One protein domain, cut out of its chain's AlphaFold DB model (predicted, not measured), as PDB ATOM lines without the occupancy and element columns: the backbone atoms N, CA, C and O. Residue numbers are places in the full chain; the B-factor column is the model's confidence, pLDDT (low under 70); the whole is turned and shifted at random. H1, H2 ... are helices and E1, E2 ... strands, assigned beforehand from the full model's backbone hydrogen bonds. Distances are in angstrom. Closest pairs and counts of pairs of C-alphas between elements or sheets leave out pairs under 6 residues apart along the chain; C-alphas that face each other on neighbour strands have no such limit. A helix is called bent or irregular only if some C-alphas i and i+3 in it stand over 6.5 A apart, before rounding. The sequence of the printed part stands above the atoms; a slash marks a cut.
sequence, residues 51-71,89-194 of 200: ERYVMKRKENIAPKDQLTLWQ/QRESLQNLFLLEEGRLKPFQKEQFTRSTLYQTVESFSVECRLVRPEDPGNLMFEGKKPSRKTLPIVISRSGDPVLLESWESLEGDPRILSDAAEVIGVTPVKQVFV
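What this domain is: This is residues 51 to 71 and 89 to 194 of the 200 residues of an uncharacterized protein of Deltaproteobacteria bacterium (UniProt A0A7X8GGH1). One long, strongly twisted sheet is built along the bent strand E4: E8 runs beside it, with E6 and E7 next, while E1 with E5 and the hairpin of E2 and E3 lie beside different parts of E4. The short helices H3 and H4 cover one face near E1, E5 and E6, and H1 lies off the sheet. The printed part has 127 residues with four named helices and eight named strands: along the chain E1 comes first, then H1 and H2, then the strands E2 to E7, then H3 and H4, and last E8; the class is mixed, helices and strands, and of the neighbour strands E1 and E5 are parallel and the other pairs antiparallel. The whole is compact, with a radius of gyration of the C-alphas of 15.4 A, and spans 56 by 27 by 26 A, the link at Glu 134 and the tail to Val 194 reaching farthest.

Where its parts are: Find C-alpha 117 at (-14.185, -24.560, -10.292); from there E4 runs to residue 131, 38.0 A away, and bends by 63 degrees at residue 121. Look next for E8, residues 180 to 189, 24.6 A long and ending at (-12.384, -20.586, -7.674). E1, residues 51 to 57, begins at (-46.178, -24.633, 1.694) and is 19.7 A long; E6, residues 151 to 156, is 16.2 A and E2, residues 96 to 100, 13.0 A. The shorter strands are E3, residues 103 to 106, E5, residues 139 to 142, and E7, residues 161 to 163. The helices are H1, residues 65 to 68, H2, residues 89 to 93, H3, residues 167 to 172, and H4, residues 174 to 177.

How they stand to each other: Start at E4: E1 and E2 lie on one side of it and E8 on the other side, each antiparallel to it. Look for N 119 and O 187 of E4 and E8, 2.9 A apart, N 54 and O 127 of E1 and E4, 2.8 A, and N 97 and O 118 of E2 and E4, 2.9 A, each within hydrogen-bond range. Edge strand E5 is parallel to E1, with N 140 and O 53 at 2.9 A; edge strand E3 forms a hairpin with E2, with N 98 and O 105 at 2.8 A. E6 is antiparallel to E8, with N 153 and O 184 at 2.8 A, and forms a hairpin with edge strand E7, with N 154 and O 162 at 2.9 A. H3 and H4 are on the same face of the sheet, at heights over the sheet of 7.0 A and 5.6 A. H3 is over none of the strands; H4 is over none only just, as 2 of its 4 C-alphas fall on E4. H3 and H4 are close but not clearly touching, their closest C-alphas, of Leu 170 and Ile 176, 7.6 A apart. H2 only grazes the sheet with residues 92 to 93, and H1 is not on it. In H2 and H3 every O i to N i+4 pair is within hydrogen-bond range; H1 and H4 are too short for one.

The domain as a whole: The two C-alphas farthest apart, of Glu 134 and Val 194, are 56.2 A apart. Residues 72 to 88 are not printed, and C-alphas 71 and 89 stand 22.2 A apart across this cut. Of the links that are printed whole, none is long. The mean pLDDT of the printed part is 77.8; look for values under 70 at residues 59 to 71, 89 to 94 and 135 to 138.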
ATOM      1  N   GLU A  51     -47.476 -23.967   1.735       75.31
ATOM      2  CA  GLU A  51     -46.178 -24.633   1.694       75.31
ATOM      3  C   GLU A  51     -45.055 -23.645   1.991       75.31
ATOM      4  O   GLU A  51     -45.077 -22.490   1.555       75.31
ATOM      5  N   ARG A  52     -44.054 -24.125   2.720       81.06
ATOM      6  CA  ARG A  52     -42.794 -23.434   2.963       81.06
ATOM      7  C   ARG A  52     -41.639 -24.389   2.933       81.06
ATOM      8  O   ARG A  52     -41.733 -25.503   3.440       81.06
ATOM      9  N   TYR A  53     -40.519 -23.890   2.443       82.06
ATOM     10  CA  TYR A  53     -39.281 -24.639   2.414       82.06
ATOM     11  C   TYR A  53     -38.414 -24.239   3.602       82.06
ATOM     12  O   TYR A  53     -38.271 -23.059   3.931       82.06
ATOM     13  N   VAL A  54     -37.863 -25.241   4.275       82.50
ATOM     14  CA  VAL A  54     -36.960 -25.090   5.409       82.50
ATOM     15  C   VAL A  54     -35.622 -25.703   5.037       82.50
ATOM     16  O   VAL A  54     -35.541 -26.891   4.737       82.50
ATOM     17  N   MET A  55     -34.578 -24.884   5.071       85.62
ATOM     18  CA  MET A  55     -33.205 -25.289   4.818       85.62
ATOM     19  C   MET A  55     -32.481 -25.499   6.142       85.62
ATOM     20  O   MET A  55     -32.291 -24.550   6.903       85.62
ATOM     21  N   LYS A  56     -32.067 -26.732   6.418       86.06
ATOM     22  CA  LYS A  56     -31.315 -27.102   7.620       86.06
ATOM     23  C   LYS A  56     -29.851 -27.285   7.272       86.06
ATOM     24  O   LYS A  56     -29.521 -28.116   6.430       86.06
ATOM     25  N   ARG A  57     -28.965 -26.535   7.923       84.81
ATOM     26  CA  ARG A  57     -27.520 -26.667   7.695       84.81
ATOM     27  C   ARG A  57     -27.026 -28.042   8.155       84.81
ATOM     28  O   ARG A  57     -27.290 -28.441   9.286       84.81
ATOM     29  N   LYS A  58     -26.264 -28.734   7.308       83.44
ATOM     30  CA  LYS A  58     -25.536 -29.950   7.690       83.44
ATOM     31  C   LYS A  58     -24.229 -29.546   8.381       83.44
ATOM     32  O   LYS A  58     -23.447 -28.773   7.830       83.44
ATOM     33  N   GLU A  59     -24.014 -30.024   9.606       63.91
ATOM     34  CA  GLU A  59     -22.853 -29.637  10.430       63.91
ATOM     35  C   GLU A  59     -21.556 -30.351  10.030       63.91
ATOM     36  O   GLU A  59     -20.479 -29.819  10.273       63.91
ATOM     37  N   ASN A  60     -21.647 -31.491   9.337       55.03
ATOM     38  CA  ASN A  60     -20.497 -32.214   8.808       55.03
ATOM     39  C   ASN A  60     -20.627 -32.378   7.296       55.03
ATOM     40  O   ASN A  60     -21.433 -33.168   6.807       55.03
ATOM     41  N   ILE A  61     -19.790 -31.656   6.555       54.84
ATOM     42  CA  ILE A  61     -19.461 -31.996   5.172       54.84
ATOM     43  C   ILE A  61     -18.432 -33.127   5.254       54.84
ATOM     44  O   ILE A  61     -17.241 -32.920   5.050       54.84
ATOM     45  N   ALA A  62     -18.862 -34.316   5.679       42.00
ATOM     46  CA  ALA A  62     -17.985 -35.473   5.623       42.00
ATOM     47  C   ALA A  62     -17.799 -35.826   4.135       42.00
ATOM     48  O   ALA A  62     -18.798 -36.071   3.453       42.00
ATOM     49  N   PRO A  63     -16.562 -35.882   3.613       44.62
ATOM     50  CA  PRO A  63     -16.325 -36.131   2.190       44.62
ATOM     51  C   PRO A  63     -16.912 -37.469   1.720       44.62
ATOM     52  O   PRO A  63     -17.293 -37.610   0.564       44.62
ATOM     53  N   LYS A  64     -17.069 -38.439   2.632       42.38
ATOM     54  CA  LYS A  64     -17.655 -39.753   2.340       42.38
ATOM     55  C   LYS A  64     -19.159 -39.718   2.027       42.38
ATOM     56  O   LYS A  64     -19.602 -40.557   1.252       42.38
ATOM     57  N   ASP A  65     -19.919 -38.753   2.548       39.78
ATOM     58  CA  ASP A  65     -21.372 -38.660   2.304       39.78
ATOM     59  C   ASP A  65     -21.732 -37.832   1.058       39.78
ATOM     60  O   ASP A  65     -22.805 -38.006   0.484       39.78
ATOM     61  N   GLN A  66     -20.818 -36.980   0.575       48.72
ATOM     62  CA  GLN A  66     -20.957 -36.327  -0.737       48.72
ATOM     63  C   GLN A  66     -20.610 -37.253  -1.908       48.72
ATOM     64  O   GLN A  66     -20.814 -36.886  -3.056       48.72
ATOM     65  N   LEU A  67     -20.087 -38.451  -1.648       45.38
ATOM     66  CA  LEU A  67     -19.729 -39.423  -2.683       45.38
ATOM     67  C   LEU A  67     -20.785 -40.532  -2.814       45.38
ATOM     68  O   LEU A  67     -21.047 -41.004  -3.918       45.38
ATOM     69  N   THR A  68     -21.479 -40.898  -1.733       41.56
ATOM     70  CA  THR A  68     -22.447 -42.011  -1.729       41.56
ATOM     71  C   THR A  68     -23.746 -41.726  -2.486       41.56
ATOM     72  O   THR A  68     -24.335 -42.666  -3.020       41.56
ATOM     73  N   LEU A  69     -24.178 -40.465  -2.605       41.28
ATOM     74  CA  LEU A  69     -25.341 -40.118  -3.440       41.28
ATOM     75  C   LEU A  69     -24.990 -39.943  -4.931       41.28
ATOM     76  O   LEU A  69     -25.866 -40.056  -5.783       41.28
ATOM     77  N   TRP A  70     -23.714 -39.699  -5.242       52.69
ATOM     78  CA  TRP A  70     -23.258 -39.166  -6.534       52.69
ATOM     79  C   TRP A  70     -22.410 -40.146  -7.350       52.69
ATOM     80  O   TRP A  70     -22.211 -39.942  -8.543       52.69
ATOM     81  N   GLN A  71     -21.924 -41.220  -6.723       40.28
ATOM     82  CA  GLN A  71     -21.091 -42.252  -7.351       40.28
ATOM     83  C   GLN A  71     -21.810 -43.584  -7.579       40.28
ATOM     84  O   GLN A  71     -21.150 -44.602  -7.785       40.28
ATOM     85  N   GLN A  89      -4.967 -30.830   3.613       42.62
ATOM     86  CA  GLN A  89      -4.855 -30.514   2.183       42.62
ATOM     87  C   GLN A  89      -5.745 -31.413   1.312       42.62
ATOM     88  O   GLN A  89      -6.359 -30.898   0.378       42.62
ATOM     89  N   ARG A  90      -5.876 -32.714   1.606       43.22
ATOM     90  CA  ARG A  90      -6.787 -33.634   0.893       43.22
ATOM     91  C   ARG A  90      -8.257 -33.261   1.092       43.22
ATOM     92  O   ARG A  90      -9.001 -33.252   0.115       43.22
ATOM     93  N   GLU A  91      -8.664 -32.887   2.298       46.78
ATOM     94  CA  GLU A  91     -10.027 -32.451   2.628       46.78
ATOM     95  C   GLU A  91     -10.403 -31.151   1.909       46.78
ATOM     96  O   GLU A  91     -11.529 -31.000   1.433       46.78
ATOM     97  N   SER A  92      -9.451 -30.226   1.740       50.41
ATOM     98  CA  SER A  92      -9.689 -28.997   0.969       50.41
ATOM     99  C   SER A  92      -9.930 -29.255  -0.527       50.41
ATOM    100  O   SER A  92     -10.614 -28.471  -1.184       50.41
ATOM    101  N   LEU A  93      -9.396 -30.364  -1.056       51.50
ATOM    102  CA  LEU A  93      -9.433 -30.723  -2.476       51.50
ATOM    103  C   LEU A  93     -10.607 -31.642  -2.838       51.50
ATOM    104  O   LEU A  93     -11.074 -31.593  -3.972       51.50
ATOM    105  N   GLN A  94     -11.125 -32.428  -1.890       59.00
ATOM    106  CA  GLN A  94     -12.297 -33.295  -2.100       59.00
ATOM    107  C   GLN A  94     -13.614 -32.521  -2.283       59.00
ATOM    108  O   GLN A  94     -14.629 -33.110  -2.636       59.00
ATOM    109  N   ASN A  95     -13.583 -31.200  -2.095       75.38
ATOM    110  CA  ASN A  95     -14.737 -30.310  -2.190       75.38
ATOM    111  C   ASN A  95     -14.736 -29.439  -3.463       75.38
ATOM    112  O   ASN A  95     -15.455 -28.441  -3.503       75.38
ATOM    113  N   LEU A  96     -13.907 -29.756  -4.468       84.44
ATOM    114  CA  LEU A  96     -13.818 -29.011  -5.729       84.44
ATOM    115  C   LEU A  96     -14.546 -29.728  -6.868       84.44
ATOM    116  O   LEU A  96     -14.267 -30.888  -7.173       84.44
ATOM    117  N   PHE A  97     -15.417 -28.991  -7.552       85.75
ATOM    118  CA  PHE A  97     -16.257 -29.526  -8.618       85.75
ATOM    119  C   PHE A  97     -16.243 -28.642  -9.862       85.75
ATOM    120  O   PHE A  97     -16.095 -27.420  -9.795       85.75
ATOM    121  N   LEU A  98     -16.444 -29.284 -11.006       86.38
ATOM    122  CA  LEU A  98     -16.756 -28.673 -12.287       86.38
ATOM    123  C   LEU A  98     -18.250 -28.817 -12.545       86.38
ATOM    124  O   LEU A  98     -18.791 -29.907 -12.387       86.38
ATOM    125  N   LEU A  99     -18.905 -27.744 -12.979       82.19
ATOM    126  CA  LEU A  99     -20.259 -27.824 -13.517       82.19
ATOM    127  C   LEU A  99     -20.165 -27.814 -15.046       82.19
ATOM    128  O   LEU A  99     -20.032 -26.756 -15.657       82.19
ATOM    129  N   GLU A 100     -20.192 -28.994 -15.656       80.44
ATOM    130  CA  GLU A 100     -20.090 -29.169 -17.108       80.44
ATOM    131  C   GLU A 100     -21.286 -29.960 -17.621       80.44
ATOM    132  O   GLU A 100     -21.641 -30.987 -17.048       80.44
ATOM    133  N   GLU A 101     -21.908 -29.480 -18.702       76.31
ATOM    134  CA  GLU A 101     -23.059 -30.143 -19.343       76.31
ATOM    135  C   GLU A 101     -24.232 -30.392 -18.375       76.31
ATOM    136  O   GLU A 101     -24.962 -31.371 -18.496       76.31
ATOM    137  N   GLY A 102     -24.397 -29.510 -17.382       76.69
ATOM    138  CA  GLY A 102     -25.422 -29.663 -16.351       76.69
ATOM    139  C   GLY A 102     -25.123 -30.773 -15.342       76.69
ATOM    140  O   GLY A 102     -26.034 -31.218 -14.665       76.69
ATOM    141  N   ARG A 103     -23.872 -31.235 -15.221       82.31
ATOM    142  CA  ARG A 103     -23.452 -32.238 -14.233       82.31
ATOM    143  C   ARG A 103     -22.307 -31.721 -13.374       82.31
ATOM    144  O   ARG A 103     -21.398 -31.057 -13.871       82.31
ATOM    145  N   LEU A 104     -22.338 -32.067 -12.088       82.69
ATOM    146  CA  LEU A 104     -21.227 -31.834 -11.171       82.69
ATOM    147  C   LEU A 104     -20.213 -32.968 -11.316       82.69
ATOM    148  O   LEU A 104     -20.505 -34.117 -10.994       82.69
ATOM    149  N   LYS A 105     -19.018 -32.647 -11.805       84.00
ATOM    150  CA  LYS A 105     -17.898 -33.584 -11.919       84.00
ATOM    151  C   LYS A 105     -16.852 -33.255 -10.852       84.00
ATOM    152  O   LYS A 105     -16.466 -32.088 -10.743       84.00
ATOM    153  N   PRO A 106     -16.371 -34.235 -10.070       84.06
ATOM    154  CA  PRO A 106     -15.288 -33.998  -9.124       84.06
ATOM    155  C   PRO A 106     -14.013 -33.618  -9.881       84.06
ATOM    156  O   PRO A 106     -13.686 -34.219 -10.906       84.06
ATOM    157  N   PHE A 107     -13.293 -32.615  -9.384       82.06
ATOM    158  CA  PHE A 107     -12.055 -32.149  -9.998       82.06
ATOM    159  C   PHE A 107     -10.828 -32.695  -9.262       82.06
ATOM    160  O   PHE A 107     -10.726 -32.595  -8.041       82.06
ATOM    161  N   GLN A 108      -9.872 -33.238 -10.017       78.25
ATOM    162  CA  GLN A 108      -8.591 -33.721  -9.494       78.25
ATOM    163  C   GLN A 108      -7.471 -32.729  -9.819       78.25
ATOM    164  O   GLN A 108      -7.459 -32.117 -10.883       78.25
ATOM    165  N   LYS A 109      -6.501 -32.573  -8.914       70.38
ATOM    166  CA  LYS A 109      -5.433 -31.561  -9.025       70.38
ATOM    167  C   LYS A 109      -4.495 -31.812 -10.209       70.38
ATOM    168  O   LYS A 109      -3.871 -30.881 -10.715       70.38
ATOM    169  N   GLU A 110      -4.395 -33.063 -10.631       77.00
ATOM    170  CA  GLU A 110      -3.609 -33.522 -11.771       77.00
ATOM    171  C   GLU A 110      -4.235 -33.084 -13.102       77.00
ATOM    172  O   GLU A 110      -3.561 -33.069 -14.131       77.00
ATOM    173  N   GLN A 111      -5.516 -32.702 -13.087       78.00
ATOM    174  CA  GLN A 111      -6.240 -32.237 -14.259       78.00
ATOM    175  C   GLN A 111      -6.067 -30.724 -14.431       78.00
ATOM    176  O   GLN A 111      -5.988 -29.948 -13.475       78.00
ATOM    177  N   PHE A 112      -6.003 -30.290 -15.687       79.12
ATOM    178  CA  PHE A 112      -6.043 -28.878 -16.044       79.12
ATOM    179  C   PHE A 112      -7.429 -28.534 -16.567       79.12
ATOM    180  O   PHE A 112      -7.957 -29.231 -17.433       79.12
ATOM    181  N   THR A 113      -7.993 -27.428 -16.091       81.38
ATOM    182  CA  THR A 113      -9.244 -26.899 -16.629       81.38
ATOM    183  C   THR A 113      -9.185 -25.389 -16.803       81.38
ATOM    184  O   THR A 113      -8.567 -24.662 -16.025       81.38
ATOM    185  N   ARG A 114      -9.842 -24.910 -17.862       81.56
ATOM    186  CA  ARG A 114     -10.084 -23.479 -18.102       81.56
ATOM    187  C   ARG A 114     -11.428 -23.026 -17.529       81.56
ATOM    188  O   ARG A 114     -11.678 -21.822 -17.475       81.56
ATOM    189  N   SER A 115     -12.275 -23.978 -17.148       84.75
ATOM    190  CA  SER A 115     -13.606 -23.751 -16.597       84.75
ATOM    191  C   SER A 115     -13.522 -23.270 -15.145       84.75
ATOM    192  O   SER A 115     -12.514 -23.455 -14.459       84.75
ATOM    193  N   THR A 116     -14.589 -22.627 -14.670       85.94
ATOM    194  CA  THR A 116     -14.709 -22.231 -13.262       85.94
ATOM    195  C   THR A 116     -14.849 -23.475 -12.392       85.94
ATOM    196  O   THR A 116     -15.680 -24.338 -12.670       85.94
ATOM    197  N   LEU A 117     -14.053 -23.546 -11.328       88.19
ATOM    198  CA  LEU A 117     -14.185 -24.560 -10.292       88.19
ATOM    199  C   LEU A 117     -15.093 -24.031  -9.186       88.19
ATOM    200  O   LEU A 117     -15.086 -22.838  -8.890       88.19
ATOM    201  N   TYR A 118     -15.834 -24.914  -8.541       89.00
ATOM    202  CA  TYR A 118     -16.705 -24.578  -7.424       89.00
ATOM    203  C   TYR A 118     -16.237 -25.325  -6.189       89.00
ATOM    204  O   TYR A 118     -16.171 -26.550  -6.190       89.00
ATOM    205  N   GLN A 119     -15.894 -24.575  -5.145       87.94
ATOM    206  CA  GLN A 119     -15.540 -25.134  -3.850       87.94
ATOM    207  C   GLN A 119     -16.770 -25.166  -2.950       87.94
ATOM    208  O   GLN A 119     -17.341 -24.113  -2.664       87.94
ATOM    209  N   THR A 120     -17.149 -26.344  -2.470       87.62
ATOM    210  CA  THR A 120     -18.222 -26.500  -1.485       87.62
ATOM    211  C   THR A 120     -17.797 -25.940  -0.129       87.62
ATOM    212  O   THR A 120     -16.749 -26.300   0.402       87.62
ATOM    213  N   VAL A 121     -18.616 -25.046   0.429       85.62
ATOM    214  CA  VAL A 121     -18.372 -24.374   1.720       85.62
ATOM    215  C   VAL A 121     -19.421 -24.761   2.760       85.62
ATOM    216  O   VAL A 121     -19.134 -24.833   3.955       85.62
ATOM    217  N   GLU A 122     -20.653 -24.990   2.321       86.12
ATOM    218  CA  GLU A 122     -21.790 -25.311   3.176       86.12
ATOM    219  C   GLU A 122     -22.790 -26.194   2.428       86.12
ATOM    220  O   GLU A 122     -22.870 -26.151   1.204       86.12
ATOM    221  N   SER A 123     -23.551 -27.000   3.163       87.88
ATOM    222  CA  SER A 123     -24.626 -27.823   2.617       87.88
ATOM    223  C   SER A 123     -25.860 -27.721   3.510       87.88
ATOM    224  O   SER A 123     -25.756 -27.587   4.736       87.88
ATOM    225  N   PHE A 124     -27.030 -27.774   2.881       88.56
ATOM    226  CA  PHE A 124     -28.328 -27.697   3.521       88.56
ATOM    227  C   PHE A 124     -29.232 -28.832   3.040       88.56
ATOM    228  O   PHE A 124     -29.377 -29.052   1.837       88.56
ATOM    229  N   SER A 125     -29.893 -29.525   3.969       87.12
ATOM    230  CA  SER A 125     -31.044 -30.359   3.626       87.12
ATOM    231  C   SER A 125     -32.297 -29.500   3.485       87.12
ATOM    232  O   SER A 125     -32.450 -28.480   4.162       87.12
ATOM    233  N   VAL A 126     -33.192 -29.919   2.593       85.62
ATOM    234  CA  VAL A 126     -34.436 -29.210   2.292       85.62
ATOM    235  C   VAL A 126     -35.615 -30.007   2.838       85.62
ATOM    236  O   VAL A 126     -35.758 -31.195   2.566       85.62
ATOM    237  N   GLU A 127     -36.482 -29.347   3.598       81.69
ATOM    238  CA  GLU A 127     -37.763 -29.890   4.047       81.69
ATOM    239  C   GLU A 127     -38.908 -28.984   3.591       81.69
ATOM    240  O   GLU A 127     -38.866 -27.778   3.817       81.69
ATOM    241  N   CYS A 128     -39.976 -29.558   3.034       79.88
ATOM    242  CA  CYS A 128     -41.243 -28.845   2.866       79.88
ATOM    243  C   CYS A 128     -42.072 -28.949   4.159       79.88
ATOM    244  O   CYS A 128     -42.195 -30.022   4.755       79.88
ATOM    245  N   ARG A 129     -42.643 -27.832   4.613       75.50
ATOM    246  CA  ARG A 129     -43.567 -27.753   5.749       75.50
ATOM    247  C   ARG A 129     -44.830 -27.008   5.355       75.50
ATOM    248  O   ARG A 129     -44.776 -26.011   4.645       75.50
ATOM    249  N   LEU A 130     -45.954 -27.443   5.910       71.62
ATOM    250  CA  LEU A 130     -47.183 -26.661   5.906       71.62
ATOM    251  C   LEU A 130     -47.178 -25.720   7.101       71.62
ATOM    252  O   LEU A 130     -47.043 -26.161   8.245       71.62
ATOM    253  N   VAL A 131     -47.366 -24.435   6.842       72.31
ATOM    254  CA  VAL A 131     -47.552 -23.431   7.891       72.31
ATOM    255  C   VAL A 131     -48.832 -22.650   7.663       72.31
ATOM    256  O   VAL A 131     -49.476 -22.776   6.619       72.31
ATOM    257  N   ARG A 132     -49.204 -21.825   8.638       74.75
ATOM    258  CA  ARG A 132     -50.375 -20.970   8.497       74.75
ATOM    259  C   ARG A 132     -50.069 -19.779   7.571       74.75
ATOM    260  O   ARG A 132     -48.935 -19.300   7.553       74.75
ATOM    261  N   PRO A 133     -51.049 -19.287   6.794       71.50
ATOM    262  CA  PRO A 133     -50.872 -18.161   5.884       71.50
ATOM    263  C   PRO A 133     -50.366 -16.874   6.540       71.50
ATOM    264  O   PRO A 133     -49.784 -16.052   5.835       71.50
ATOM    265  N   GLU A 134     -50.623 -16.695   7.839       73.38
ATOM    266  CA  GLU A 134     -50.296 -15.493   8.612       73.38
ATOM    267  C   GLU A 134     -48.833 -15.432   9.064       73.38
ATOM    268  O   GLU A 134     -48.352 -14.353   9.411       73.38
ATOM    269  N   ASP A 135     -48.104 -16.553   9.048       67.44
ATOM    270  CA  ASP A 135     -46.668 -16.522   9.313       67.44
ATOM    271  C   ASP A 135     -45.965 -15.719   8.190       67.44
ATOM    272  O   ASP A 135     -46.438 -15.708   7.054       67.44
ATOM    273  N   PRO A 136     -44.825 -15.047   8.421       62.66
ATOM    274  CA  PRO A 136     -44.067 -14.366   7.361       62.66
ATOM    275  C   PRO A 136     -42.973 -15.262   6.736       62.66
ATOM    276  O   PRO A 136     -42.354 -16.048   7.448       62.66
ATOM    277  N   GLY A 137     -42.720 -15.131   5.422       62.25
ATOM    278  CA  GLY A 137     -41.546 -15.685   4.703       62.25
ATOM    279  C   GLY A 137     -41.723 -17.063   4.038       62.25
ATOM    280  O   GLY A 137     -42.173 -17.998   4.675       62.25
ATOM    281  N   ASN A 138     -41.341 -17.226   2.764       66.75
ATOM    282  CA  ASN A 138     -41.549 -18.483   2.012       66.75
ATOM    283  C   ASN A 138     -40.380 -19.490   2.121       66.75
ATOM    284  O   ASN A 138     -40.566 -20.680   1.855       66.75
ATOM    285  N   LEU A 139     -39.203 -19.014   2.537       73.62
ATOM    286  CA  LEU A 139     -37.991 -19.801   2.760       73.62
ATOM    287  C   LEU A 139     -37.445 -19.502   4.158       73.62
ATOM    288  O   LEU A 139     -37.254 -18.341   4.520       73.62
ATOM    289  N   MET A 140     -37.197 -20.547   4.943       74.69
ATOM    290  CA  MET A 140     -36.672 -20.443   6.303       74.69
ATOM    291  C   MET A 140     -35.332 -21.160   6.400       74.69
ATOM    292  O   MET A 140     -35.206 -22.301   5.969       74.69
ATOM    293  N   PHE A 141     -34.347 -20.519   7.022       77.81
ATOM    294  CA  PHE A 141     -33.072 -21.153   7.345       77.81
ATOM    295  C   PHE A 141     -33.086 -21.575   8.810       77.81
ATOM    296  O   PHE A 141     -33.191 -20.735   9.704       77.81
ATOM    297  N   GLU A 142     -32.982 -22.875   9.057       77.31
ATOM    298  CA  GLU A 142     -32.744 -23.420  10.386       77.31
ATOM    299  C   GLU A 142     -31.231 -23.475  10.634       77.31
ATOM    300  O   GLU A 142     -30.497 -24.249  10.015       77.31
ATOM    301  N   GLY A 143     -30.771 -22.602  11.535       74.00
ATOM    302  CA  GLY A 143     -29.361 -22.405  11.859       74.00
ATOM    303  C   GLY A 143     -28.791 -21.124  11.250       74.00
ATOM    304  O   GLY A 143     -29.477 -20.111  11.102       74.00
ATOM    305  N   LYS A 144     -27.494 -21.142  10.931       78.50
ATOM    306  CA  LYS A 144     -26.810 -19.981  10.352       78.50
ATOM    307  C   LYS A 144     -27.199 -19.824   8.883       78.50
ATOM    308  O   LYS A 144     -27.042 -20.767   8.110       78.50
ATOM    309  N   LYS A 145     -27.637 -18.616   8.507       82.75
ATOM    310  CA  LYS A 145     -27.869 -18.250   7.104       82.75
ATOM    311  C   LYS A 145     -26.615 -18.490   6.252       82.75
ATOM    312  O   LYS A 145     -25.504 -18.297   6.765       82.75
ATOM    313  N   PRO A 146     -26.793 -18.850   4.974       85.19
ATOM    314  CA  PRO A 146     -25.681 -19.008   4.059       85.19
ATOM    315  C   PRO A 146     -24.894 -17.709   3.890       85.19
ATOM    316  O   PRO A 146     -25.395 -16.596   4.098       85.19
ATOM    317  N   SER A 147     -23.620 -17.852   3.544       84.56
ATOM    318  CA  SER A 147     -22.743 -16.711   3.302       84.56
ATOM    319  C   SER A 147     -23.167 -15.968   2.036       84.56
ATOM    320  O   SER A 147     -23.288 -16.559   0.975       84.56
ATOM    321  N   ARG A 148     -23.257 -14.633   2.078       84.94
ATOM    322  CA  ARG A 148     -23.487 -13.826   0.857       84.94
ATOM    323  C   ARG A 148     -22.379 -13.955  -0.196       84.94
ATOM    324  O   ARG A 148     -22.534 -13.474  -1.309       84.94
ATOM    325  N   LYS A 149     -21.233 -14.530   0.177       85.62
ATOM    326  CA  LYS A 149     -20.114 -14.789  -0.738       85.62
ATOM    327  C   LYS A 149     -20.240 -16.130  -1.464       85.62
ATOM    328  O   LYS A 149     -19.449 -16.375  -2.369       85.62
ATOM    329  N   THR A 150     -21.160 -16.998  -1.039       90.62
ATOM    330  CA  THR A 150     -21.414 -18.286  -1.687       90.62
ATOM    331  C   THR A 150     -22.562 -18.159  -2.684       90.62
ATOM    332  O   THR A 150     -23.406 -17.271  -2.573       90.62
ATOM    333  N   LEU A 151     -22.577 -19.056  -3.663       91.50
ATOM    334  CA  LEU A 151     -23.658 -19.245  -4.623       91.50
ATOM    335  C   LEU A 151     -24.406 -20.543  -4.288       91.50
ATOM    336  O   LEU A 151     -23.748 -21.513  -3.900       91.50
ATOM    337  N   PRO A 152     -25.739 -20.602  -4.436       92.62
ATOM    338  CA  PRO A 152     -26.482 -21.838  -4.236       92.62
ATOM    339  C   PRO A 152     -26.399 -22.740  -5.471       92.62
ATOM    340  O   PRO A 152     -26.677 -22.304  -6.587       92.62
ATOM    341  N   ILE A 153     -26.111 -24.021  -5.262       92.31
ATOM    342  CA  ILE A 153     -26.398 -25.095  -6.214       92.31
ATOM    343  C   ILE A 153     -27.519 -25.942  -5.627       92.31
ATOM    344  O   ILE A 153     -27.342 -26.566  -4.581       92.31
ATOM    345  N   VAL A 154     -28.673 -25.952  -6.287       91.31
ATOM    346  CA  VAL A 154     -29.809 -26.804  -5.930       91.31
ATOM    347  C   VAL A 154     -29.629 -28.152  -6.599       91.31
ATOM    348  O   VAL A 154     -29.349 -28.227  -7.790       91.31
ATOM    349  N   ILE A 155     -29.796 -29.216  -5.833       89.00
ATOM    350  CA  ILE A 155     -29.640 -30.584  -6.297       89.00
ATOM    351  C   ILE A 155     -31.004 -31.224  -6.228       89.00
ATOM    352  O   ILE A 155     -31.572 -31.359  -5.141       89.00
ATOM    353  N   SER A 156     -31.530 -31.602  -7.384       87.31
ATOM    354  CA  SER A 156     -32.803 -32.305  -7.451       87.31
ATOM    355  C   SER A 156     -32.689 -33.730  -6.899       87.31
ATOM    356  O   SER A 156     -31.599 -34.298  -6.811       87.31
ATOM    357  N   ARG A 157     -33.816 -34.358  -6.560       83.62
ATOM    358  CA  ARG A 157     -33.863 -35.778  -6.162       83.62
ATOM    359  C   ARG A 157     -33.434 -36.716  -7.286       83.62
ATOM    360  O   ARG A 157     -33.018 -37.837  -7.006       83.62
ATOM    361  N   SER A 158     -33.510 -36.250  -8.533       82.56
ATOM    362  CA  SER A 158     -32.973 -36.952  -9.702       82.56
ATOM    363  C   SER A 158     -31.441 -36.887  -9.808       82.56
ATOM    364  O   SER A 158     -30.850 -37.659 -10.558       82.56
ATOM    365  N   GLY A 159     -30.794 -36.014  -9.027       80.81
ATOM    366  CA  GLY A 159     -29.350 -35.784  -9.046       80.81
ATOM    367  C   GLY A 159     -28.917 -34.635  -9.956       80.81
ATOM    368  O   GLY A 159     -27.745 -34.267  -9.935       80.81
ATOM    369  N   ASP A 160     -29.834 -34.025 -10.711       86.00
ATOM    370  CA  ASP A 160     -29.513 -32.899 -11.587       86.00
ATOM    371  C   ASP A 160     -29.223 -31.619 -10.772       86.00
ATOM    372  O   ASP A 160     -30.078 -31.191  -9.980       86.00
ATOM    373  N   PRO A 161     -28.037 -31.002 -10.949       90.31
ATOM    374  CA  PRO A 161     -27.645 -29.759 -10.300       90.31
ATOM    375  C   PRO A 161     -28.094 -28.517 -11.085       90.31
ATOM    376  O   PRO A 161     -27.923 -28.414 -12.299       90.31
ATOM    377  N   VAL A 162     -28.565 -27.503 -10.363       90.62
ATOM    378  CA  VAL A 162     -28.910 -26.180 -10.895       90.62
ATOM    379  C   VAL A 162     -28.170 -25.112 -10.098       90.62
ATOM    380  O   VAL A 162     -28.459 -24.882  -8.924       90.62
ATOM    381  N   LEU A 163     -27.201 -24.453 -10.737       91.75
ATOM    382  CA  LEU A 163     -26.504 -23.303 -10.161       91.75
ATOM    383  C   LEU A 163     -27.380 -22.054 -10.264       91.75
ATOM    384  O   LEU A 163     -27.865 -21.714 -11.342       91.75
ATOM    385  N   LEU A 164     -27.524 -21.351  -9.148       91.44
ATOM    386  CA  LEU A 164     -28.251 -20.094  -9.059       91.44
ATOM    387  C   LEU A 164     -27.300 -18.902  -8.973       91.44
ATOM    388  O   LEU A 164     -26.167 -19.006  -8.502       91.44
ATOM    389  N   GLU A 165     -27.795 -17.745  -9.409       90.31
ATOM    390  CA  GLU A 165     -27.033 -16.494  -9.413       90.31
ATOM    391  C   GLU A 165     -26.807 -15.932  -8.005       90.31
ATOM    392  O   GLU A 165     -25.804 -15.261  -7.763       90.31
ATOM    393  N   SER A 166     -27.734 -16.187  -7.075       91.56
ATOM    394  CA  SER A 166     -27.643 -15.719  -5.692       91.56
ATOM    395  C   SER A 166     -28.621 -16.434  -4.756       91.56
ATOM    396  O   SER A 166     -29.591 -17.064  -5.188       91.56
ATOM    397  N   TRP A 167     -28.393 -16.294  -3.448       90.12
ATOM    398  CA  TRP A 167     -29.329 -16.744  -2.413       90.12
ATOM    399  C   TRP A 167     -30.630 -15.941  -2.419       90.12
ATOM    400  O   TRP A 167     -31.693 -16.492  -2.152       90.12
ATOM    401  N   GLU A 168     -30.574 -14.660  -2.780       89.50
ATOM    402  CA  GLU A 168     -31.751 -13.805  -2.919       89.50
ATOM    403  C   GLU A 168     -32.666 -14.284  -4.055       89.50
ATOM    404  O   GLU A 168     -33.888 -14.229  -3.917       89.50
ATOM    405  N   SER A 169     -32.101 -14.817  -5.146       88.94
ATOM    406  CA  SER A 169     -32.890 -15.446  -6.213       88.94
ATOM    407  C   SER A 169     -33.641 -16.679  -5.706       88.94
ATOM    408  O   SER A 169     -34.790 -16.895  -6.085       88.94
ATOM    409  N   LEU A 170     -33.011 -17.471  -4.833       88.31
ATOM    410  CA  LEU A 170     -33.632 -18.644  -4.217       88.31
ATOM    411  C   LEU A 170     -34.723 -18.256  -3.204       88.31
ATOM    412  O   LEU A 170     -35.778 -18.882  -3.159       88.31
ATOM    413  N   GLU A 171     -34.495 -17.208  -2.407       86.19
ATOM    414  CA  GLU A 171     -35.502 -16.646  -1.496       86.19
ATOM    415  C   GLU A 171     -36.699 -16.048  -2.264       86.19
ATOM    416  O   GLU A 171     -37.837 -16.128  -1.791       86.19
ATOM    417  N   GLY A 172     -36.452 -15.470  -3.445       85.12
ATOM    418  CA  GLY A 172     -37.466 -14.887  -4.325       85.12
ATOM    419  C   GLY A 172     -38.357 -15.918  -5.025       85.12
ATOM    420  O   GLY A 172     -39.557 -15.678  -5.160       85.12
ATOM    421  N   ASP A 173     -37.804 -17.069  -5.421       84.69
ATOM    422  CA  ASP A 173     -38.567 -18.191  -5.981       84.69
ATOM    423  C   ASP A 173     -38.209 -19.536  -5.325       84.69
ATOM    424  O   ASP A 173     -37.476 -20.353  -5.890       84.69
ATOM    425  N   PRO A 174     -38.770 -19.830  -4.141       84.75
ATOM    426  CA  PRO A 174     -38.454 -21.056  -3.422       84.75
ATOM    427  C   PRO A 174     -39.118 -22.298  -4.031       84.75
ATOM    428  O   PRO A 174     -38.845 -23.402  -3.576       84.75
ATOM    429  N   ARG A 175     -39.963 -22.169  -5.068       83.31
ATOM    430  CA  ARG A 175     -40.605 -23.326  -5.727       83.31
ATOM    431  C   ARG A 175     -39.591 -24.260  -6.380       83.31
ATOM    432  O   ARG A 175     -39.871 -25.448  -6.522       83.31
ATOM    433  N   ILE A 176     -38.404 -23.753  -6.714       85.44
ATOM    434  CA  ILE A 176     -37.279 -24.563  -7.193       85.44
ATOM    435  C   ILE A 176     -36.838 -25.632  -6.177       85.44
ATOM    436  O   ILE A 176     -36.231 -26.628  -6.549       85.44
ATOM    437  N   LEU A 177     -37.186 -25.466  -4.897       86.88
ATOM    438  CA  LEU A 177     -36.883 -26.422  -3.833       86.88
ATOM    439  C   LEU A 177     -37.881 -27.583  -3.735       86.88
ATOM    440  O   LEU A 177     -37.664 -28.494  -2.939       86.88
ATOM    441  N   SER A 178     -38.956 -27.575  -4.530       85.12
ATOM    442  CA  SER A 178     -39.988 -28.626  -4.533       85.12
ATOM    443  C   SER A 178     -39.411 -30.024  -4.753       85.12
ATOM    444  O   SER A 178     -39.729 -30.950  -4.001       85.12
ATOM    445  N   ASP A 179     -38.509 -30.152  -5.725       85.12
ATOM    446  CA  ASP A 179     -37.794 -31.392  -6.025       85.12
ATOM    447  C   ASP A 179     -36.350 -31.393  -5.499       85.12
ATOM    448  O   ASP A 179     -35.559 -32.267  -5.835       85.12
ATOM    449  N   ALA A 180     -35.967 -30.429  -4.657       86.06
ATOM    450  CA  ALA A 180     -34.615 -30.395  -4.115       86.06
ATOM    451  C   ALA A 180     -34.415 -31.499  -3.066       86.06
ATOM    452  O   ALA A 180     -35.182 -31.629  -2.109       86.06
ATOM    453  N   ALA A 181     -33.351 -32.280  -3.230       85.56
ATOM    454  CA  ALA A 181     -32.809 -33.159  -2.202       85.56
ATOM    455  C   ALA A 181     -31.839 -32.401  -1.283       85.56
ATOM    456  O   ALA A 181     -31.819 -32.605  -0.066       85.56
ATOM    457  N   GLU A 182     -31.039 -31.507  -1.862       89.69
ATOM    458  CA  GLU A 182     -29.982 -30.779  -1.168       89.69
ATOM    459  C   GLU A 182     -29.742 -29.420  -1.829       89.69
ATOM    460  O   GLU A 182     -29.987 -29.235  -3.021       89.69
ATOM    461  N   VAL A 183     -29.247 -28.456  -1.055       90.75
ATOM    462  CA  VAL A 183     -28.693 -27.214  -1.596       90.75
ATOM    463  C   VAL A 183     -27.290 -27.027  -1.047       90.75
ATOM    464  O   VAL A 183     -27.081 -27.062   0.166       90.75
ATOM    465  N   ILE A 184     -26.332 -26.795  -1.934       91.00
ATOM    466  CA  ILE A 184     -24.927 -26.597  -1.589       91.00
ATOM    467  C   ILE A 184     -24.566 -25.128  -1.793       91.00
ATOM    468  O   ILE A 184     -24.847 -24.550  -2.837       91.00
ATOM    469  N   GLY A 185     -23.921 -24.520  -0.801       90.44
ATOM    470  CA  GLY A 185     -23.280 -23.220  -0.943       90.44
ATOM    471  C   GLY A 185     -21.848 -23.380  -1.432       90.44
ATOM    472  O   GLY A 185     -21.007 -23.947  -0.729       90.44
ATOM    473  N   VAL A 186     -21.563 -22.850  -2.619       90.88
ATOM    474  CA  VAL A 186     -20.250 -22.946  -3.266       90.88
ATOM    475  C   VAL A 186     -19.579 -21.587  -3.431       90.88
ATOM    476  O   VAL A 186     -20.244 -20.566  -3.556       90.88
ATOM    477  N   THR A 187     -18.250 -21.559  -3.479       90.38
ATOM    478  CA  THR A 187     -17.478 -20.378  -3.894       90.38
ATOM    479  C   THR A 187     -16.779 -20.668  -5.221       90.38
ATOM    480  O   THR A 187     -16.105 -21.696  -5.324       90.38
ATOM    481  N   PRO A 188     -16.906 -19.801  -6.242       88.56
ATOM    482  CA  PRO A 188     -16.175 -19.977  -7.486       88.56
ATOM    483  C   PRO A 188     -14.678 -19.729  -7.266       88.56
ATOM    484  O   PRO A 188     -14.275 -18.709  -6.703       88.56
ATOM    485  N   VAL A 189     -13.845 -20.645  -7.744       88.12
ATOM    486  CA  VAL A 189     -12.384 -20.586  -7.674       88.12
ATOM    487  C   VAL A 189     -11.773 -20.834  -9.054       88.12
ATOM    488  O   VAL A 189     -12.406 -21.379  -9.961       88.12
ATOM    489  N   LYS A 190     -10.530 -20.384  -9.239       83.75
ATOM    490  CA  LYS A 190      -9.776 -20.556 -10.487       83.75
ATOM    491  C   LYS A 190      -8.476 -21.290 -10.206       83.75
ATOM    492  O   LYS A 190      -7.807 -21.004  -9.215       83.75
ATOM    493  N   GLN A 191      -8.101 -22.192 -11.106       79.56
ATOM    494  CA  GLN A 191      -6.783 -22.813 -11.082       79.56
ATOM    495  C   GLN A 191      -5.731 -21.770 -11.486       79.56
ATOM    496  O   GLN A 191      -5.881 -21.080 -12.496       79.56
ATOM    497  N   VAL A 192      -4.670 -21.642 -10.689       78.38
ATOM    498  CA  VAL A 192      -3.540 -20.748 -10.968       78.38
ATOM    499  C   VAL A 192      -2.240 -21.539 -10.964       78.38
ATOM    500  O   VAL A 192      -2.042 -22.421 -10.128       78.38
ATOM    501  N   PHE A 193      -1.340 -21.213 -11.889       75.31
ATOM    502  CA  PHE A 193       0.005 -21.776 -11.918       75.31
ATOM    503  C   PHE A 193       0.953 -20.865 -11.146       75.31
ATOM    504  O   PHE A 193       1.039 -19.670 -11.425       75.31
ATOM    505  N   VAL A 194       1.677 -21.433 -10.184       76.50
ATOM    506  CA  VAL A 194       2.686 -20.706  -9.409       76.50
ATOM    507  C   VAL A 194       4.064 -21.121  -9.903       76.50
ATOM    508  O   VAL A 194       4.485 -22.258  -9.706       76.50
TER     509      VAL A 194